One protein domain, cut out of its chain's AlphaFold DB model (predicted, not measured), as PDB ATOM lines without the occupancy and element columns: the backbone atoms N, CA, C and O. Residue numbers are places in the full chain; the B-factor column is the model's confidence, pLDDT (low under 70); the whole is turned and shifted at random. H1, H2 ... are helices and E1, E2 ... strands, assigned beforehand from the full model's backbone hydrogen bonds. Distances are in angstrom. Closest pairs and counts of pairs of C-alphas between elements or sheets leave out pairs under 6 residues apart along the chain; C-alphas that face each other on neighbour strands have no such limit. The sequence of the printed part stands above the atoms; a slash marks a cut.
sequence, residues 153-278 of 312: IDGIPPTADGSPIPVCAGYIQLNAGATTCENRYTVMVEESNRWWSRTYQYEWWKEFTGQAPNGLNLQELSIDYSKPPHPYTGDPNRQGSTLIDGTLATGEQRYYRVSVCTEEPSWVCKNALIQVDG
ATOM      1  N   ILE A 153     -13.099 -24.440 -37.599       96.81
ATOM      2  CA  ILE A 153     -13.607 -23.613 -36.503       96.81
ATOM      3  C   ILE A 153     -14.798 -24.341 -35.896       96.81
ATOM      4  O   ILE A 153     -15.731 -24.681 -36.620       96.81
ATOM      5  N   ASP A 154     -14.728 -24.649 -34.604       94.38
ATOM      6  CA  ASP A 154     -15.736 -25.434 -33.876       94.38
ATOM      7  C   ASP A 154     -16.074 -26.771 -34.571       94.38
ATOM      8  O   ASP A 154     -17.219 -27.217 -34.623       94.38
ATOM      9  N   GLY A 155     -15.063 -27.420 -35.164       94.44
ATOM     10  CA  GLY A 155     -15.221 -28.671 -35.913       94.44
ATOM     11  C   GLY A 155     -15.722 -28.498 -37.351       94.44
ATOM     12  O   GLY A 155     -15.756 -29.473 -38.102       94.44
ATOM     13  N   ILE A 156     -16.062 -27.278 -37.771       96.12
ATOM     14  CA  ILE A 156     -16.576 -26.975 -39.109       96.12
ATOM     15  C   ILE A 156     -15.422 -26.497 -40.005       96.12
ATOM     16  O   ILE A 156     -14.791 -25.474 -39.715       96.12
ATOM     17  N   PRO A 157     -15.083 -27.218 -41.088       95.75
ATOM     18  CA  PRO A 157     -14.042 -26.775 -42.004       95.75
ATOM     19  C   PRO A 157     -14.496 -25.529 -42.789       95.75
ATOM     20  O   PRO A 157     -15.688 -25.386 -43.071       95.75
ATOM     21  N   PRO A 158     -13.561 -24.657 -43.212       95.44
ATOM     22  CA  PRO A 158     -13.863 -23.558 -44.120       95.44
ATOM     23  C   PRO A 158     -14.587 -24.067 -45.368       95.44
ATOM     24  O   PRO A 158     -14.129 -25.019 -46.008       95.44
ATOM     25  N   THR A 159     -15.718 -23.456 -45.711       91.12
ATOM     26  CA  THR A 159     -16.543 -23.924 -46.823       91.12
ATOM     27  C   THR A 159     -15.974 -23.454 -48.163       91.12
ATOM     28  O   THR A 159     -15.476 -22.337 -48.303       91.12
ATOM     29  N   ALA A 160     -16.054 -24.311 -49.182       89.62
ATOM     30  CA  ALA A 160     -15.516 -24.006 -50.511       89.62
ATOM     31  C   ALA A 160     -16.258 -22.859 -51.225       89.62
ATOM     32  O   ALA A 160     -15.692 -22.208 -52.097       89.62
ATOM     33  N   ASP A 161     -17.517 -22.617 -50.857       90.44
ATOM     34  CA  ASP A 161     -18.351 -21.527 -51.370       90.44
ATOM     35  C   ASP A 161     -18.144 -20.198 -50.618       90.44
ATOM     36  O   ASP A 161     -18.743 -19.187 -50.981       90.44
ATOM     37  N   GLY A 162     -17.313 -20.189 -49.568       90.75
ATOM     38  CA  GLY A 162     -17.064 -19.017 -48.733       90.75
ATOM     39  C   GLY A 162     -18.240 -18.602 -47.845       90.75
ATOM     40  O   GLY A 162     -18.243 -17.478 -47.338       90.75
ATOM     41  N   SER A 163     -19.239 -19.472 -47.665       94.25
ATOM     42  CA  SER A 163     -20.310 -19.282 -46.688       94.25
ATOM     43  C   SER A 163     -19.754 -19.139 -45.259       94.25
ATOM     44  O   SER A 163     -18.800 -19.823 -44.886       94.25
ATOM     45  N   PRO A 164     -20.337 -18.253 -44.432       96.50
ATOM     46  CA  PRO A 164     -19.863 -18.042 -43.080       96.50
ATOM     47  C   PRO A 164     -20.231 -19.206 -42.167       96.50
ATOM     48  O   PRO A 164     -21.327 -19.763 -42.254       96.50
ATOM     49  N   ILE A 165     -19.321 -19.508 -41.251       96.81
ATOM     50  CA  ILE A 165     -19.515 -20.456 -40.163       96.81
ATOM     51  C   ILE A 165     -20.156 -19.692 -38.992       96.81
ATOM     52  O   ILE A 165     -19.561 -18.718 -38.520       96.81
ATOM     53  N   PRO A 166     -21.359 -20.071 -38.531       95.00
ATOM     54  CA  PRO A 166     -21.924 -19.501 -37.314       95.00
ATOM     55  C   PRO A 166     -21.134 -20.010 -36.105       95.00
ATOM     56  O   PRO A 166     -20.894 -21.210 -35.991       95.00
ATOM     57  N   VAL A 167     -20.727 -19.104 -35.218       95.38
ATOM     58  CA  VAL A 167     -19.927 -19.428 -34.027       95.38
ATOM     59  C   VAL A 167     -20.452 -18.692 -32.803       95.38
ATOM     60  O   VAL A 167     -20.993 -17.590 -32.919       95.38
ATOM     61  N   CYS A 168     -20.257 -19.277 -31.626       93.00
ATOM     62  CA  CYS A 168     -20.713 -18.682 -30.377       93.00
ATOM     63  C   CYS A 168     -19.687 -17.740 -29.768       93.00
ATOM     64  O   CYS A 168     -18.515 -18.081 -29.631       93.00
ATOM     65  N   ALA A 169     -20.133 -16.553 -29.346       89.38
ATOM     66  CA  ALA A 169     -19.243 -15.553 -28.771       89.38
ATOM     67  C   ALA A 169     -18.538 -16.036 -27.492       89.38
ATOM     68  O   ALA A 169     -17.444 -15.558 -27.206       89.38
ATOM     69  N   GLY A 170     -19.120 -16.975 -26.739       85.75
ATOM     70  CA  GLY A 170     -18.504 -17.495 -25.511       85.75
ATOM     71  C   GLY A 170     -17.173 -18.224 -25.729       85.75
ATOM     72  O   GLY A 170     -16.234 -18.031 -24.958       85.75
ATOM     73  N   TYR A 171     -17.069 -19.034 -26.785       89.94
ATOM     74  CA  TYR A 171     -15.881 -19.837 -27.073       89.94
ATOM     75  C   TYR A 171     -15.835 -20.170 -28.564       89.94
ATOM     76  O   TYR A 171     -16.747 -20.813 -29.074       89.94
ATOM     77  N   ILE A 172     -14.770 -19.738 -29.243       95.31
ATOM     78  CA  ILE A 172     -14.568 -19.995 -30.674       95.31
ATOM     79  C   ILE A 172     -13.267 -20.773 -30.821       95.31
ATOM     80  O   ILE A 172     -12.177 -20.216 -30.649       95.31
ATOM     81  N   GLN A 173     -13.374 -22.059 -31.132       95.69
ATOM     82  CA  GLN A 173     -12.248 -22.974 -31.185       95.69
ATOM     83  C   GLN A 173     -11.670 -23.068 -32.595       95.69
ATOM     84  O   GLN A 173     -12.306 -23.584 -33.508       95.69
ATOM     85  N   LEU A 174     -10.420 -22.648 -32.768       96.75
ATOM     86  CA  LEU A 174      -9.637 -22.878 -33.976       96.75
ATOM     87  C   LEU A 174      -8.787 -24.146 -33.811       96.75
ATOM     88  O   LEU A 174      -7.902 -24.213 -32.954       96.75
ATOM     89  N   ASN A 175      -9.007 -25.133 -34.677       96.75
ATOM     90  CA  ASN A 175      -8.207 -26.356 -34.727       96.75
ATOM     91  C   ASN A 175      -7.404 -26.395 -36.022       96.75
ATOM     92  O   ASN A 175      -7.994 -26.573 -37.085       96.75
ATOM     93  N   ALA A 176      -6.081 -26.253 -35.938       94.81
ATOM     94  CA  ALA A 176      -5.192 -26.174 -37.096       94.81
ATOM     95  C   ALA A 176      -4.184 -27.336 -37.188       94.81
ATOM     96  O   ALA A 176      -3.330 -27.332 -38.068       94.81
ATOM     97  N   GLY A 177      -4.299 -28.367 -36.343       91.56
ATOM     98  CA  GLY A 177      -3.361 -29.497 -36.299       91.56
ATOM     99  C   GLY A 177      -3.374 -30.422 -37.518       91.56
ATOM    100  O   GLY A 177      -2.565 -31.345 -37.579       91.56
ATOM    101  N   ALA A 178      -4.272 -30.192 -38.480       92.25
ATOM    102  CA  ALA A 178      -4.248 -30.839 -39.793       92.25
ATOM    103  C   ALA A 178      -3.317 -30.130 -40.795       92.25
ATOM    104  O   ALA A 178      -3.097 -30.647 -41.888       92.25
ATOM    105  N   THR A 179      -2.773 -28.962 -40.437       91.75
ATOM    106  CA  THR A 179      -1.746 -28.280 -41.231       91.75
ATOM    107  C   THR A 179      -0.524 -29.188 -41.383       91.75
ATOM    108  O   THR A 179      -0.168 -29.934 -40.468       91.75
ATOM    109  N   THR A 180       0.083 -29.175 -42.573       90.25
ATOM    110  CA  THR A 180       1.249 -30.017 -42.876       90.25
ATOM    111  C   THR A 180       2.421 -29.215 -43.415       90.25
ATOM    112  O   THR A 180       2.227 -28.308 -44.228       90.25
ATOM    113  N   CYS A 181       3.634 -29.669 -43.079       87.94
ATOM    114  CA  CYS A 181       4.920 -29.182 -43.595       87.94
ATOM    115  C   CYS A 181       5.271 -27.735 -43.209       87.94
ATOM    116  O   CYS A 181       6.204 -27.159 -43.768       87.94
ATOM    117  N   GLU A 182       4.565 -27.177 -42.231       88.88
ATOM    118  CA  GLU A 182       4.815 -25.885 -41.615       88.88
ATOM    119  C   GLU A 182       5.799 -25.990 -40.444       88.88
ATOM    120  O   GLU A 182       5.696 -26.865 -39.587       88.88
ATOM    121  N   ASN A 183       6.731 -25.041 -40.374       84.12
ATOM    122  CA  ASN A 183       7.566 -24.815 -39.187       84.12
ATOM    123  C   ASN A 183       7.213 -23.492 -38.484       84.12
ATOM    124  O   ASN A 183       7.699 -23.204 -37.385       84.12
ATOM    125  N   ARG A 184       6.386 -22.672 -39.140       88.19
ATOM    126  CA  ARG A 184       5.845 -21.395 -38.681       88.19
ATOM    127  C   ARG A 184       4.467 -21.205 -39.297       88.19
ATOM    128  O   ARG A 184       4.247 -21.571 -40.455       88.19
ATOM    129  N   TYR A 185       3.568 -20.594 -38.542       92.56
ATOM    130  CA  TYR A 185       2.243 -20.237 -39.027       92.56
ATOM    131  C   TYR A 185       1.778 -18.918 -38.412       92.56
ATOM    132  O   TYR A 185       2.249 -18.503 -37.353       92.56
ATOM    133  N   THR A 186       0.836 -18.263 -39.077       94.00
ATOM    134  CA  THR A 186       0.210 -17.022 -38.624       94.00
ATOM    135  C   THR A 186      -1.284 -17.235 -38.521       94.00
ATOM    136  O   THR A 186      -1.897 -17.753 -39.454       94.00
ATOM    137  N   VAL A 187      -1.869 -16.796 -37.409       95.94
ATOM    138  CA  VAL A 187      -3.320 -16.635 -37.282       95.94
ATOM    139  C   VAL A 187      -3.636 -15.158 -37.448       95.94
ATOM    140  O   VAL A 187      -3.038 -14.321 -36.771       95.94
ATOM    141  N   MET A 188      -4.556 -14.843 -38.355       95.94
ATOM    142  CA  MET A 188      -5.055 -13.489 -38.586       95.94
ATOM    143  C   MET A 188      -6.564 -13.464 -38.405       95.94
ATOM    144  O   MET A 188      -7.256 -14.359 -38.896       95.94
ATOM    145  N   VAL A 189      -7.070 -12.414 -37.770       97.44
ATOM    146  CA  VAL A 189      -8.501 -12.124 -37.718       97.44
ATOM    147  C   VAL A 189      -8.720 -10.719 -38.250       97.44
ATOM    148  O   VAL A 189      -8.132  -9.765 -37.748       97.44
ATOM    149  N   GLU A 190      -9.553 -10.604 -39.278       97.75
ATOM    150  CA  GLU A 190      -9.857  -9.348 -39.958       97.75
ATOM    151  C   GLU A 190     -11.373  -9.142 -39.985       97.75
ATOM    152  O   GLU A 190     -12.118  -9.957 -40.533       97.75
ATOM    153  N   GLU A 191     -11.864  -8.055 -39.402       97.81
ATOM    154  CA  GLU A 191     -13.279  -7.724 -39.506       97.81
ATOM    155  C   GLU A 191     -13.692  -7.433 -40.952       97.81
ATOM    156  O   GLU A 191     -13.033  -6.681 -41.675       97.81
ATOM    157  N   SER A 192     -14.810  -8.021 -41.375       97.25
ATOM    158  CA  SER A 192     -15.304  -7.924 -42.744       97.25
ATOM    159  C   SER A 192     -16.830  -7.987 -42.833       97.25
ATOM    160  O   SER A 192     -17.536  -8.216 -41.849       97.25
ATOM    161  N   ASN A 193     -17.354  -7.750 -44.034       96.25
ATOM    162  CA  ASN A 193     -18.744  -8.042 -44.378       96.25
ATOM    163  C   ASN A 193     -18.884  -9.442 -45.011       96.25
ATOM    164  O   ASN A 193     -17.903 -10.168 -45.189       96.25
ATOM    165  N   ARG A 194     -20.109  -9.820 -45.411       95.62
ATOM    166  CA  ARG A 194     -20.378 -11.135 -46.028       95.62
ATOM    167  C   ARG A 194     -19.594 -11.384 -47.326       95.62
ATOM    168  O   ARG A 194     -19.408 -12.527 -47.731       95.62
ATOM    169  N   TRP A 195     -19.128 -10.324 -47.975       94.56
ATOM    170  CA  TRP A 195     -18.387 -10.371 -49.232       94.56
ATOM    171  C   TRP A 195     -16.874 -10.327 -49.020       94.56
ATOM    172  O   TRP A 195     -16.146  -9.936 -49.929       94.56
ATOM    173  N   TRP A 196     -16.399 -10.693 -47.822       93.88
ATOM    174  CA  TRP A 196     -14.977 -10.732 -47.462       93.88
ATOM    175  C   TRP A 196     -14.275  -9.370 -47.570       93.88
ATOM    176  O   TRP A 196     -13.046  -9.291 -47.578       93.88
ATOM    177  N   SER A 197     -15.043  -8.279 -47.647       95.62
ATOM    178  CA  SER A 197     -14.488  -6.932 -47.732       95.62
ATOM    179  C   SER A 197     -14.100  -6.478 -46.333       95.62
ATOM    180  O   SER A 197     -14.957  -6.374 -45.454       95.62
ATOM    181  N   ARG A 198     -12.803  -6.239 -46.129       95.50
ATOM    182  CA  ARG A 198     -12.235  -5.798 -44.850       95.50
ATOM    183  C   ARG A 198     -12.748  -4.415 -44.466       95.50
ATOM    184  O   ARG A 198     -12.834  -3.526 -45.311       95.50
ATOM    185  N   THR A 199     -13.037  -4.226 -43.183       95.44
ATOM    186  CA  THR A 199     -13.440  -2.921 -42.640       95.44
ATOM    187  C   THR A 199     -12.245  -2.090 -42.187       95.44
ATOM    188  O   THR A 199     -12.369  -0.869 -42.068       95.44
ATOM    189  N   TYR A 200     -11.102  -2.737 -41.919       94.50
ATOM    190  CA  TYR A 200      -9.929  -2.133 -41.281       94.50
ATOM    191  C   TYR A 200     -10.239  -1.485 -39.921       94.50
ATOM    192  O   TYR A 200      -9.514  -0.594 -39.487       94.50
ATOM    193  N   GLN A 201     -11.334  -1.891 -39.261       94.62
ATOM    194  CA  GLN A 201     -11.761  -1.351 -37.962       94.62
ATOM    195  C   GLN A 201     -11.382  -2.244 -36.780       94.62
ATOM    196  O   GLN A 201     -11.380  -1.772 -35.646       94.62
ATOM    197  N   TYR A 202     -11.084  -3.518 -37.024       96.50
ATOM    198  CA  TYR A 202     -10.633  -4.452 -36.002       96.50
ATOM    199  C   TYR A 202      -9.908  -5.615 -36.668       96.50
ATOM    200  O   TYR A 202     -10.531  -6.493 -37.268       96.50
ATOM    201  N   GLU A 203      -8.584  -5.588 -36.603       97.12
ATOM    202  CA  GLU A 203      -7.736  -6.597 -37.214       97.12
ATOM    203  C   GLU A 203      -6.505  -6.832 -36.351       97.12
ATOM    204  O   GLU A 203      -5.858  -5.885 -35.902       97.12
ATOM    205  N   TRP A 204      -6.160  -8.094 -36.149       96.56
ATOM    206  CA  TRP A 204      -4.951  -8.491 -35.441       96.56
ATOM    207  C   TRP A 204      -4.359  -9.737 -36.082       96.56
ATOM    208  O   TRP A 204      -5.046 -10.508 -36.763       96.56
ATOM    209  N   TRP A 205      -3.067  -9.946 -35.863       94.81
ATOM    210  CA  TRP A 205      -2.425 -11.192 -36.248       94.81
ATOM    211  C   TRP A 205      -1.273 -11.557 -35.330       94.81
ATOM    212  O   TRP A 205      -0.620 -10.708 -34.721       94.81
ATOM    213  N   LYS A 206      -1.002 -12.857 -35.270       93.69
ATOM    214  CA  LYS A 206       0.082 -13.414 -34.478       93.69
ATOM    215  C   LYS A 206       0.800 -14.509 -35.248       93.69
ATOM    216  O   LYS A 206       0.175 -15.454 -35.721       93.69
ATOM    217  N   GLU A 207       2.120 -14.375 -35.325       91.81
ATOM    218  CA  GLU A 207       3.016 -15.439 -35.769       91.81
ATOM    219  C   GLU A 207       3.347 -16.394 -34.619       91.81
ATOM    220  O   GLU A 207       3.598 -15.971 -33.480       91.81
ATOM    221  N   PHE A 208       3.420 -17.672 -34.957       90.62
ATOM    222  CA  PHE A 208       3.748 -18.782 -34.079       90.62
ATOM    223  C   PHE A 208       4.851 -19.640 -34.710       90.62
ATOM    224  O   PHE A 208       4.992 -19.712 -35.934       90.62
ATOM    225  N   THR A 209       5.642 -20.300 -33.865       88.75
ATOM    226  CA  THR A 209       6.689 -21.241 -34.287       88.75
ATOM    227  C   THR A 209       6.311 -22.664 -33.905       88.75
ATOM    228  O   THR A 209       5.780 -22.883 -32.819       88.75
ATOM    229  N   GLY A 210       6.674 -23.624 -34.751       85.12
ATOM    230  CA  GLY A 210       6.331 -25.033 -34.588       85.12
ATOM    231  C   GLY A 210       5.071 -25.429 -35.356       85.12
ATOM    232  O   GLY A 210       4.595 -24.689 -36.217       85.12
ATOM    233  N   GLN A 211       4.569 -26.623 -35.037       85.50
ATOM    234  CA  GLN A 211       3.375 -27.192 -35.656       85.50
ATOM    235  C   GLN A 211       2.126 -26.425 -35.218       85.50
ATOM    236  O   GLN A 211       2.002 -26.039 -34.050       85.50
ATOM    237  N   ALA A 212       1.191 -26.231 -36.145       89.00
ATOM    238  CA  ALA A 212      -0.073 -25.589 -35.841       89.00
ATOM    239  C   ALA A 212      -0.868 -26.413 -34.797       89.00
ATOM    240  O   ALA A 212      -1.000 -27.632 -34.929       89.00
ATOM    241  N   PRO A 213      -1.376 -25.785 -33.724       85.50
ATOM    242  CA  PRO A 213      -2.012 -26.478 -32.613       85.50
ATOM    243  C   PRO A 213      -3.482 -26.795 -32.900       85.50
ATOM    244  O   PRO A 213      -4.118 -26.238 -33.798       85.50
ATOM    245  N   ASN A 214      -4.050 -27.658 -32.061       91.12
ATOM    246  CA  ASN A 214      -5.494 -27.822 -31.927       91.12
ATOM    247  C   ASN A 214      -5.994 -27.045 -30.704       91.12
ATOM    248  O   ASN A 214      -5.293 -26.969 -29.696       91.12
ATOM    249  N   GLY A 215      -7.212 -26.514 -30.784       90.75
ATOM    250  CA  GLY A 215      -7.924 -25.960 -29.638       90.75
ATOM    251  C   GLY A 215      -7.584 -24.521 -29.257       90.75
ATOM    252  O   GLY A 215      -7.756 -24.168 -28.093       90.75
ATOM    253  N   LEU A 216      -7.111 -23.683 -30.185       92.81
ATOM    254  CA  LEU A 216      -6.883 -22.263 -29.889       92.81
ATOM    255  C   LEU A 216      -8.216 -21.539 -29.681       92.81
ATOM    256  O   LEU A 216      -9.084 -21.594 -30.549       92.81
ATOM    257  N   ASN A 217      -8.360 -20.816 -28.572       95.00
ATOM    258  CA  ASN A 217      -9.534 -19.986 -28.320       95.00
ATOM    259  C   ASN A 217      -9.365 -18.607 -28.975       95.00
ATOM    260  O   ASN A 217      -8.619 -17.763 -28.477       95.00
ATOM    261  N   LEU A 218     -10.079 -18.347 -30.072       95.44
ATOM    262  CA  LEU A 218      -9.975 -17.070 -30.785       95.44
ATOM    263  C   LEU A 218     -10.427 -15.869 -29.949       95.44
ATOM    264  O   LEU A 218      -9.972 -14.761 -30.228       95.44
ATOM    265  N   GLN A 219     -11.268 -16.056 -28.928       94.94
ATOM    266  CA  GLN A 219     -11.668 -14.957 -28.047       94.94
ATOM    267  C   GLN A 219     -10.535 -14.526 -27.117       94.94
ATOM    268  O   GLN A 219     -10.261 -13.332 -27.000       94.94
ATOM    269  N   GLU A 220      -9.820 -15.483 -26.527       94.25
ATOM    270  CA  GLU A 220      -8.619 -15.205 -25.728       94.25
ATOM    271  C   GLU A 220      -7.529 -14.570 -26.590       94.25
ATOM    272  O   GLU A 220      -6.995 -13.516 -26.245       94.25
ATOM    273  N   LEU A 221      -7.269 -15.148 -27.770       94.38
ATOM    274  CA  LEU A 221      -6.284 -14.593 -28.696       94.38
ATOM    275  C   LEU A 221      -6.637 -13.167 -29.129       94.38
ATOM    276  O   LEU A 221      -5.745 -12.338 -29.282       94.38
ATOM    277  N   SER A 222      -7.926 -12.867 -29.293       94.75
ATOM    278  CA  SER A 222      -8.400 -11.523 -29.626       94.75
ATOM    279  C   SER A 222      -8.098 -10.521 -28.520       94.75
ATOM    280  O   SER A 222      -7.641  -9.422 -28.816       94.75
ATOM    281  N   ILE A 223      -8.275 -10.886 -27.250       93.75
ATOM    282  CA  ILE A 223      -7.963 -10.010 -26.109       93.75
ATOM    283  C   ILE A 223      -6.455  -9.750 -26.000       93.75
ATOM    284  O   ILE A 223      -6.039  -8.619 -25.724       93.75
ATOM    285  N   ASP A 224      -5.640 -10.780 -26.211       93.06
ATOM    286  CA  ASP A 224      -4.196 -10.708 -25.987       93.06
ATOM    287  C   ASP A 224      -3.447 -10.102 -27.177       93.06
ATOM    288  O   ASP A 224      -2.610  -9.214 -27.009       93.06
ATOM    289  N   TYR A 225      -3.757 -10.545 -28.398       91.81
ATOM    290  CA  TYR A 225      -2.995 -10.196 -29.599       91.81
ATOM    291  C   TYR A 225      -3.521  -8.980 -30.359       91.81
ATOM    292  O   TYR A 225      -2.871  -8.544 -31.305       91.81
ATOM    293  N   SER A 226      -4.623  -8.370 -29.920       90.94
ATOM    294  CA  SER A 226      -5.018  -7.031 -30.386       90.94
ATOM    295  C   SER A 226      -4.417  -5.886 -29.552       90.94
ATOM    296  O   SER A 226      -4.718  -4.719 -29.807       90.94
ATOM    297  N   LYS A 227      -3.562  -6.191 -28.561       88.31
ATOM    298  CA  LYS A 227      -2.866  -5.206 -27.714       88.31
ATOM    299  C   LYS A 227      -1.375  -5.098 -28.059       88.31
ATOM    300  O   LYS A 227      -0.772  -6.077 -28.504       88.31
ATOM    301  N   PRO A 228      -0.723  -3.955 -27.770       83.62
ATOM    302  CA  PRO A 228       0.731  -3.850 -27.839       83.62
ATOM    303  C   PRO A 228       1.427  -4.944 -27.005       83.62
ATOM    304  O   PRO A 228       0.964  -5.249 -25.905       83.62
ATOM    305  N   PRO A 229       2.552  -5.510 -27.479       87.50
ATOM    306  CA  PRO A 229       3.341  -5.107 -28.649       87.50
ATOM    307  C   PRO A 229       2.874  -5.734 -29.977       87.50
ATOM    308  O   PRO A 229       3.609  -5.687 -30.963       87.50
ATOM    309  N   HIS A 230       1.701  -6.367 -30.012       89.56
ATOM    310  CA  HIS A 230       1.236  -7.095 -31.185       89.56
ATOM    311  C   HIS A 230       0.662  -6.169 -32.266       89.56
ATOM    312  O   HIS A 230       0.154  -5.087 -31.952       89.56
ATOM    313  N   PRO A 231       0.756  -6.569 -33.546       89.69
ATOM    314  CA  PRO A 231       0.176  -5.801 -34.633       89.69
ATOM    315  C   PRO A 231      -1.348  -5.745 -34.529       89.69
ATOM    316  O   PRO A 231      -2.021  -6.776 -34.477       89.69
ATOM    317  N   TYR A 232      -1.880  -4.527 -34.558       94.81
ATOM    318  CA  TYR A 232      -3.309  -4.259 -34.597       94.81
ATOM    319  C   TYR A 232      -3.600  -3.129 -35.582       94.81
ATOM    320  O   TYR A 232      -2.876  -2.132 -35.626       94.81
ATOM    321  N   THR A 233      -4.671  -3.273 -36.356       95.38
ATOM    322  CA  THR A 233      -5.207  -2.228 -37.236       95.38
ATOM    323  C   THR A 233      -6.682  -2.030 -36.914       95.38
ATOM    324  O   THR A 233      -7.450  -2.987 -36.941       95.38
ATOM    325  N   GLY A 234      -7.092  -0.798 -36.603       94.12
ATOM    326  CA  GLY A 234      -8.498  -0.507 -36.336       94.12
ATOM    327  C   GLY A 234      -8.758   0.565 -35.293       94.12
ATOM    328  O   GLY A 234      -7.873   1.343 -34.937       94.12
ATOM    329  N   ASP A 235      -9.994   0.576 -34.798       93.44
ATOM    330  CA  ASP A 235     -10.457   1.463 -33.736       93.44
ATOM    331  C   ASP A 235      -9.689   1.167 -32.433       93.44
ATOM    332  O   ASP A 235      -9.750   0.034 -31.936       93.44
ATOM    333  N   PRO A 236      -8.978   2.151 -31.849       92.38
ATOM    334  CA  PRO A 236      -8.279   1.985 -30.578       92.38
ATOM    335  C   PRO A 236      -9.185   1.538 -29.426       92.38
ATOM    336  O   PRO A 236      -8.728   0.815 -28.548       92.38
ATOM    337  N   ASN A 237     -10.470   1.910 -29.434       93.00
ATOM    338  CA  ASN A 237     -11.408   1.550 -28.364       93.00
ATOM    339  C   ASN A 237     -11.773   0.065 -28.365       93.00
ATOM    340  O   ASN A 237     -12.323  -0.440 -27.387       93.00
ATOM    341  N   ARG A 238     -11.497  -0.636 -29.467       92.81
ATOM    342  CA  ARG A 238     -11.715  -2.076 -29.570       92.81
ATOM    343  C   ARG A 238     -10.457  -2.895 -29.314       92.81
ATOM    344  O   ARG A 238     -10.560  -4.115 -29.260       92.81
ATOM    345  N   GLN A 239      -9.294  -2.271 -29.120       93.50
ATOM    346  CA  GLN A 239      -8.084  -3.007 -28.752       93.50
ATOM    347  C   GLN A 239      -8.292  -3.763 -27.445       93.50
ATOM    348  O   GLN A 239      -8.735  -3.211 -26.440       93.50
ATOM    349  N   GLY A 240      -7.934  -5.038 -27.452       92.31
ATOM    350  CA  GLY A 240      -8.095  -5.922 -26.313       92.31
ATOM    351  C   GLY A 240      -9.496  -6.464 -26.090       92.31
ATOM    352  O   GLY A 240      -9.716  -7.100 -25.062       92.31
ATOM    353  N   SER A 241     -10.429  -6.205 -27.003       93.50
ATOM    354  CA  SER A 241     -11.802  -6.697 -26.911       93.50
ATOM    355  C   SER A 241     -11.962  -8.037 -27.617       93.50
ATOM    356  O   SER A 241     -11.207  -8.366 -28.531       93.50
ATOM    357  N   THR A 242     -12.986  -8.786 -27.222       94.81
ATOM    358  CA  THR A 242     -13.437  -9.999 -27.909       94.81
ATOM    359  C   THR A 242     -14.044  -9.691 -29.282       94.81
ATOM    360  O   THR A 242     -14.354  -8.542 -29.626       94.81
ATOM    361  N   LEU A 243     -14.223 -10.742 -30.080       95.56
ATOM    362  CA  LEU A 243     -15.041 -10.712 -31.287       95.56
ATOM    363  C   LEU A 243     -16.512 -10.583 -30.888       95.56
ATOM    364  O   LEU A 243     -16.975 -11.282 -29.983       95.56
ATOM    365  N   ILE A 244     -17.230  -9.693 -31.569       94.44
ATOM    366  CA  ILE A 244     -18.609  -9.313 -31.241       94.44
ATOM    367  C   ILE A 244     -19.534  -9.528 -32.434       94.44
ATOM    368  O   ILE A 244     -19.096  -9.569 -33.584       94.44
ATOM    369  N   ASP A 245     -20.825  -9.633 -32.162       94.50
ATOM    370  CA  ASP A 245     -21.864  -9.722 -33.176       94.50
ATOM    371  C   ASP A 245     -22.326  -8.332 -33.666       94.50
ATOM    372  O   ASP A 245     -21.653  -7.306 -33.507       94.50
ATOM    373  N   GLY A 246     -23.481  -8.303 -34.331       93.31
ATOM    374  CA  GLY A 246     -24.162  -7.075 -34.733       93.31
ATOM    375  C   GLY A 246     -23.825  -6.588 -36.140       93.31
ATOM    376  O   GLY A 246     -23.445  -7.352 -37.030       93.31
ATOM    377  N   THR A 247     -24.020  -5.290 -36.363       95.31
ATOM    378  CA  THR A 247     -23.893  -4.654 -37.679       95.31
ATOM    379  C   THR A 247     -22.653  -3.776 -37.762       95.31
ATOM    380  O   THR A 247     -22.245  -3.140 -36.787       95.31
ATOM    381  N   LEU A 248     -22.056  -3.718 -38.947       94.81
ATOM    382  CA  LEU A 248     -21.024  -2.761 -39.316       94.81
ATOM    383  C   LEU A 248     -21.595  -1.337 -39.361       94.81
ATOM    384  O   LEU A 248     -22.806  -1.138 -39.458       94.81
ATOM    385  N   ALA A 249     -20.715  -0.333 -39.370       90.06
ATOM    386  CA  ALA A 249     -21.113   1.071 -39.523       90.06
ATOM    387  C   ALA A 249     -21.849   1.349 -40.853       90.06
ATOM    388  O   ALA A 249     -22.600   2.313 -40.957       90.06
ATOM    389  N   THR A 250     -21.657   0.489 -41.857       90.62
ATOM    390  CA  THR A 250     -22.352   0.524 -43.152       90.62
ATOM    391  C   THR A 250     -23.782  -0.024 -43.100       90.62
ATOM    392  O   THR A 250     -24.490   0.044 -44.100       90.62
ATOM    393  N   GLY A 251     -24.218  -0.580 -41.962       93.19
ATOM    394  CA  GLY A 251     -25.516  -1.240 -41.795       93.19
ATOM    395  C   GLY A 251     -25.538  -2.713 -42.222       93.19
ATOM    396  O   GLY A 251     -26.538  -3.394 -42.016       93.19
ATOM    397  N   GLU A 252     -24.446  -3.226 -42.790       95.19
ATOM    398  CA  GLU A 252     -24.304  -4.644 -43.129       95.19
ATOM    399  C   GLU A 252     -24.052  -5.498 -41.879       95.19
ATOM    400  O   GLU A 252     -23.536  -5.014 -40.874       95.19
ATOM    401  N   GLN A 253     -24.364  -6.792 -41.943       96.06
ATOM    402  CA  GLN A 253     -24.023  -7.731 -40.872       96.06
ATOM    403  C   GLN A 253     -22.494  -7.853 -40.717       96.06
ATOM    404  O   GLN A 253     -21.770  -7.915 -41.715       96.06
ATOM    405  N   ARG A 254     -22.014  -7.905 -39.468       97.19
ATOM    406  CA  ARG A 254     -20.599  -8.071 -39.112       97.19
ATOM    407  C   ARG A 254     -20.161  -9.529 -39.237       97.19
ATOM    408  O   ARG A 254     -20.849 -10.431 -38.761       97.19
ATOM    409  N   TYR A 255     -18.997  -9.733 -39.845       98.00
ATOM    410  CA  TYR A 255     -18.306 -11.015 -39.950       98.00
ATOM    411  C   TYR A 255     -16.825 -10.832 -39.618       98.00
ATOM    412  O   TYR A 255     -16.305  -9.713 -39.590       98.00
ATOM    413  N   TYR A 256     -16.126 -11.942 -39.419       98.12
ATOM    414  CA  TYR A 256     -14.672 -11.943 -39.324       98.12
ATOM    415  C   TYR A 256     -14.089 -12.948 -40.298       98.12
ATOM    416  O   TYR A 256     -14.535 -14.089 -40.387       98.12
ATOM    417  N   ARG A 257     -13.062 -12.522 -41.019       97.56
ATOM    418  CA  ARG A 257     -12.207 -13.407 -41.784       97.56
ATOM    419  C   ARG A 257     -11.135 -13.934 -40.845       97.56
ATOM    420  O   ARG A 257     -10.308 -13.169 -40.359       97.56
ATOM    421  N   VAL A 258     -11.134 -15.240 -40.631       97.69
ATOM    422  CA  VAL A 258     -10.083 -15.948 -39.903       97.69
ATOM    423  C   VAL A 258      -9.168 -16.599 -40.925       97.69
ATOM    424  O   VAL A 258      -9.631 -17.346 -41.788       97.69
ATOM    425  N   SER A 259      -7.874 -16.315 -40.845       96.56
ATOM    426  CA  SER A 259      -6.876 -16.852 -41.770       96.56
ATOM    427  C   SER A 259      -5.803 -17.607 -41.001       96.56
ATOM    428  O   SER A 259      -5.254 -17.081 -40.034       96.56
ATOM    429  N   VAL A 260      -5.484 -18.816 -41.460       96.38
ATOM    430  CA  VAL A 260      -4.285 -19.551 -41.048       96.38
ATOM    431  C   VAL A 260      -3.347 -19.577 -42.240       96.38
ATOM    432  O   VAL A 260      -3.694 -20.107 -43.299       96.38
ATOM    433  N   CYS A 261      -2.177 -18.970 -42.078       94.31
ATOM    434  CA  CYS A 261      -1.163 -18.877 -43.117       94.31
ATOM    435  C   CYS A 261       0.106 -19.613 -42.697       94.31
ATOM    436  O   CYS A 261       0.518 -19.508 -41.547       94.31
ATOM    437  N   THR A 262       0.750 -20.315 -43.621       92.00
ATOM    438  CA  THR A 262       2.014 -21.030 -43.392       92.00
ATOM    439  C   THR A 262       3.102 -20.495 -44.309       92.00
ATOM    440  O   THR A 262       2.829 -20.194 -45.473       92.00
ATOM    441  N   GLU A 263       4.330 -20.402 -43.807       76.62
ATOM    442  CA  GLU A 263       5.466 -19.796 -44.512       76.62
ATOM    443  C   GLU A 263       6.447 -20.852 -45.040       76.62
ATOM    444  O   GLU A 263       7.534 -20.957 -44.504       76.62
ATOM    445  N   GLU A 264       6.114 -21.648 -46.061       75.38
ATOM    446  CA  GLU A 264       7.090 -22.571 -46.683       75.38
ATOM    447  C   GLU A 264       6.606 -23.036 -48.077       75.38
ATOM    448  O   GLU A 264       5.527 -23.622 -48.162       75.38
ATOM    449  N   PRO A 265       7.340 -22.842 -49.196       62.81
ATOM    450  CA  PRO A 265       8.438 -21.889 -49.423       62.81
ATOM    451  C   PRO A 265       7.948 -20.435 -49.598       62.81
ATOM    452  O   PRO A 265       8.740 -19.526 -49.832       62.81
ATOM    453  N   SER A 266       6.636 -20.220 -49.552       75.19
ATOM    454  CA  SER A 266       5.970 -18.923 -49.657       75.19
ATOM    455  C   SER A 266       4.722 -18.935 -48.785       75.19
ATOM    456  O   SER A 266       4.191 -20.007 -48.501       75.19
ATOM    457  N   TRP A 267       4.219 -17.759 -48.414       82.88
ATOM    458  CA  TRP A 267       2.984 -17.644 -47.642       82.88
ATOM    459  C   TRP A 267       1.784 -18.207 -48.409       82.88
ATOM    460  O   TRP A 267       1.372 -17.664 -49.434       82.88
ATOM    461  N   VAL A 268       1.218 -19.294 -47.886       90.44
ATOM    462  CA  VAL A 268      -0.052 -19.872 -48.338       90.44
ATOM    463  C   VAL A 268      -1.050 -19.717 -47.203       90.44
ATOM    464  O   VAL A 268      -0.726 -20.040 -46.065       90.44
ATOM    465  N   CYS A 269      -2.254 -19.227 -47.499       93.56
ATOM    466  CA  CYS A 269      -3.301 -19.009 -46.505       93.56
ATOM    467  C   CYS A 269      -4.550 -19.820 -46.837       93.56
ATOM    468  O   CYS A 269      -5.030 -19.792 -47.973       93.56
ATOM    469  N   LYS A 270      -5.125 -20.458 -45.820       95.75
ATOM    470  CA  LYS A 270      -6.518 -20.904 -45.832       95.75
ATOM    471  C   LYS A 270      -7.331 -19.884 -45.043       95.75
ATOM    472  O   LYS A 270      -6.855 -19.369 -44.033       95.75
ATOM    473  N   ASN A 271      -8.542 -19.576 -45.499       96.44
ATOM    474  CA  ASN A 271      -9.394 -18.577 -44.861       96.44
ATOM    475  C   ASN A 271     -10.783 -19.154 -44.588       96.44
ATOM    476  O   ASN A 271     -11.280 -19.950 -45.381       96.44
ATOM    477  N   ALA A 272     -11.411 -18.699 -43.511       97.50
ATOM    478  CA  ALA A 272     -12.810 -18.918 -43.181       97.50
ATOM    479  C   ALA A 272     -13.471 -17.573 -42.905       97.50
ATOM    480  O   ALA A 272     -12.831 -16.661 -42.380       97.50
ATOM    481  N   LEU A 273     -14.756 -17.474 -43.219       97.81
ATOM    482  CA  LEU A 273     -15.592 -16.386 -42.749       97.81
ATOM    483  C   LEU A 273     -16.393 -16.910 -41.560       97.81
ATOM    484  O   LEU A 273     -16.969 -17.991 -41.648       97.81
ATOM    485  N   ILE A 274     -16.430 -16.170 -40.458       97.69
ATOM    486  CA  ILE A 274     -17.252 -16.503 -39.293       97.69
ATOM    487  C   ILE A 274     -18.283 -15.416 -39.034       97.69
ATOM    488  O   ILE A 274     -18.023 -14.228 -39.243       97.69
ATOM    489  N   GLN A 275     -19.450 -15.837 -38.560       96.94
ATOM    490  CA  GLN A 275     -20.484 -14.965 -38.029       96.94
ATOM    491  C   GLN A 275     -20.612 -15.240 -36.538       96.94
ATOM    492  O   GLN A 275     -21.051 -16.318 -36.142       96.94
ATOM    493  N   VAL A 276     -20.208 -14.268 -35.726       96.12
ATOM    494  CA  VAL A 276     -20.311 -14.373 -34.271       96.12
ATOM    495  C   VAL A 276     -21.755 -14.119 -33.864       96.12
ATOM    496  O   VAL A 276     -22.343 -13.116 -34.272       96.12
ATOM    497  N   ASP A 277     -22.309 -15.023 -33.068       92.56
ATOM    498  CA  ASP A 277     -23.574 -14.842 -32.366       92.56
ATOM    499  C   ASP A 277     -23.285 -14.435 -30.916       92.56
ATOM    500  O   ASP A 277     -22.747 -15.213 -30.123       92.56
ATOM    501  N   GLY A 278     -23.622 -13.187 -30.579       86.12
ATOM    502  CA  GLY A 278     -23.410 -12.608 -29.255       86.12
ATOM    503  C   GLY A 278     -24.388 -13.129 -28.207       86.12
ATOM    504  O   GLY A 278     -24.187 -12.895 -27.017       86.12
TER     505      GLY A 278
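This is residues 153 to 278 of the 312 residues of an uncharacterized protein of Stigmatella erecta (UniProt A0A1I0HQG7). A twisted sheet of six strands makes a wall, with four long strands, E7, E6, E3 and E4, side by side and the short strands E1 and E5 at its two edges. One short helix, H1, is over one face and crosses E4, and the short strand E2, outside the sheet, lies near the first residue of H1. The printed part has 126 residues with one named helix and seven named strands, in the order E1 E2 E3 E4 H1 E5 E6 E7; the sheet is mixed, in the order E1, E7, E6, E3, E4, E5. The class is mostly strand, though under half of the residues are in named elements. The whole is compact, with a radius of gyration of the C-alphas of 13.8 A and spans of 41 by 35 by 26 A.

After residues 153 to 164, which hold no named element, E1 takes residues 165 to 168, with C-alpha 165 at (-19.515, -20.456, -40.163). E2 is residues 173 to 175. E3, residues 184 to 192, is 25.4 A long, and E4, residues 198 to 209, is 26.6 A long and bends by 100 degrees at residue 201. H1 is residues 218 to 225, 9.9 A long, from C-alpha 218 at (-9.975, -17.070, -30.785). E5 is residues 232 to 234. E6, residues 255 to 263, measures 25.7 A, and E7, residues 267 to 277, measures 30.8 A and ends at C-alpha 277 at (-23.574, -14.842, -32.366).

E1 and E7 are parallel, with N 165 and O 273 2.8 A apart, within hydrogen-bond range. The pairing of E7 is staggered: residues 267 to 274 pair with E6, and residues 274 to 277 with E1. E6 and E7 form a hairpin, antiparallel, with N 258 and O 272 at 2.8 A. E6 and E3 are antiparallel, with N 188 and O 259 at 2.9 A. E3 and E4 form a second hairpin, with N 187 and O 206 at 3.0 A. E4 and E5 are antiparallel, with N 203 and O 233 at 2.9 A. H1 is on the sheet at a height of 9.1 A, over E4 and only just over E3, on which 3 of its C-alphas fall. It runs across the strands, at 81 degrees to E4 on the local plane; the closest C-alphas of the two are those of Trp 204 and Tyr 225, 6.4 A apart. Each O i to N i+4 pair of H1 is within hydrogen-bond range. E2 pairs with no named strand; its residues 173 to 174 pair with residues 216 to 217, antiparallel.

The C-alphas of Cys 181 and Gly 251, the two farthest apart, are 41.4 A from each other. The printed part has no cut. The link from E5 to E6, 20 residues, is long. The mean pLDDT of the printed part is 92.7, and residue 265 is under 70.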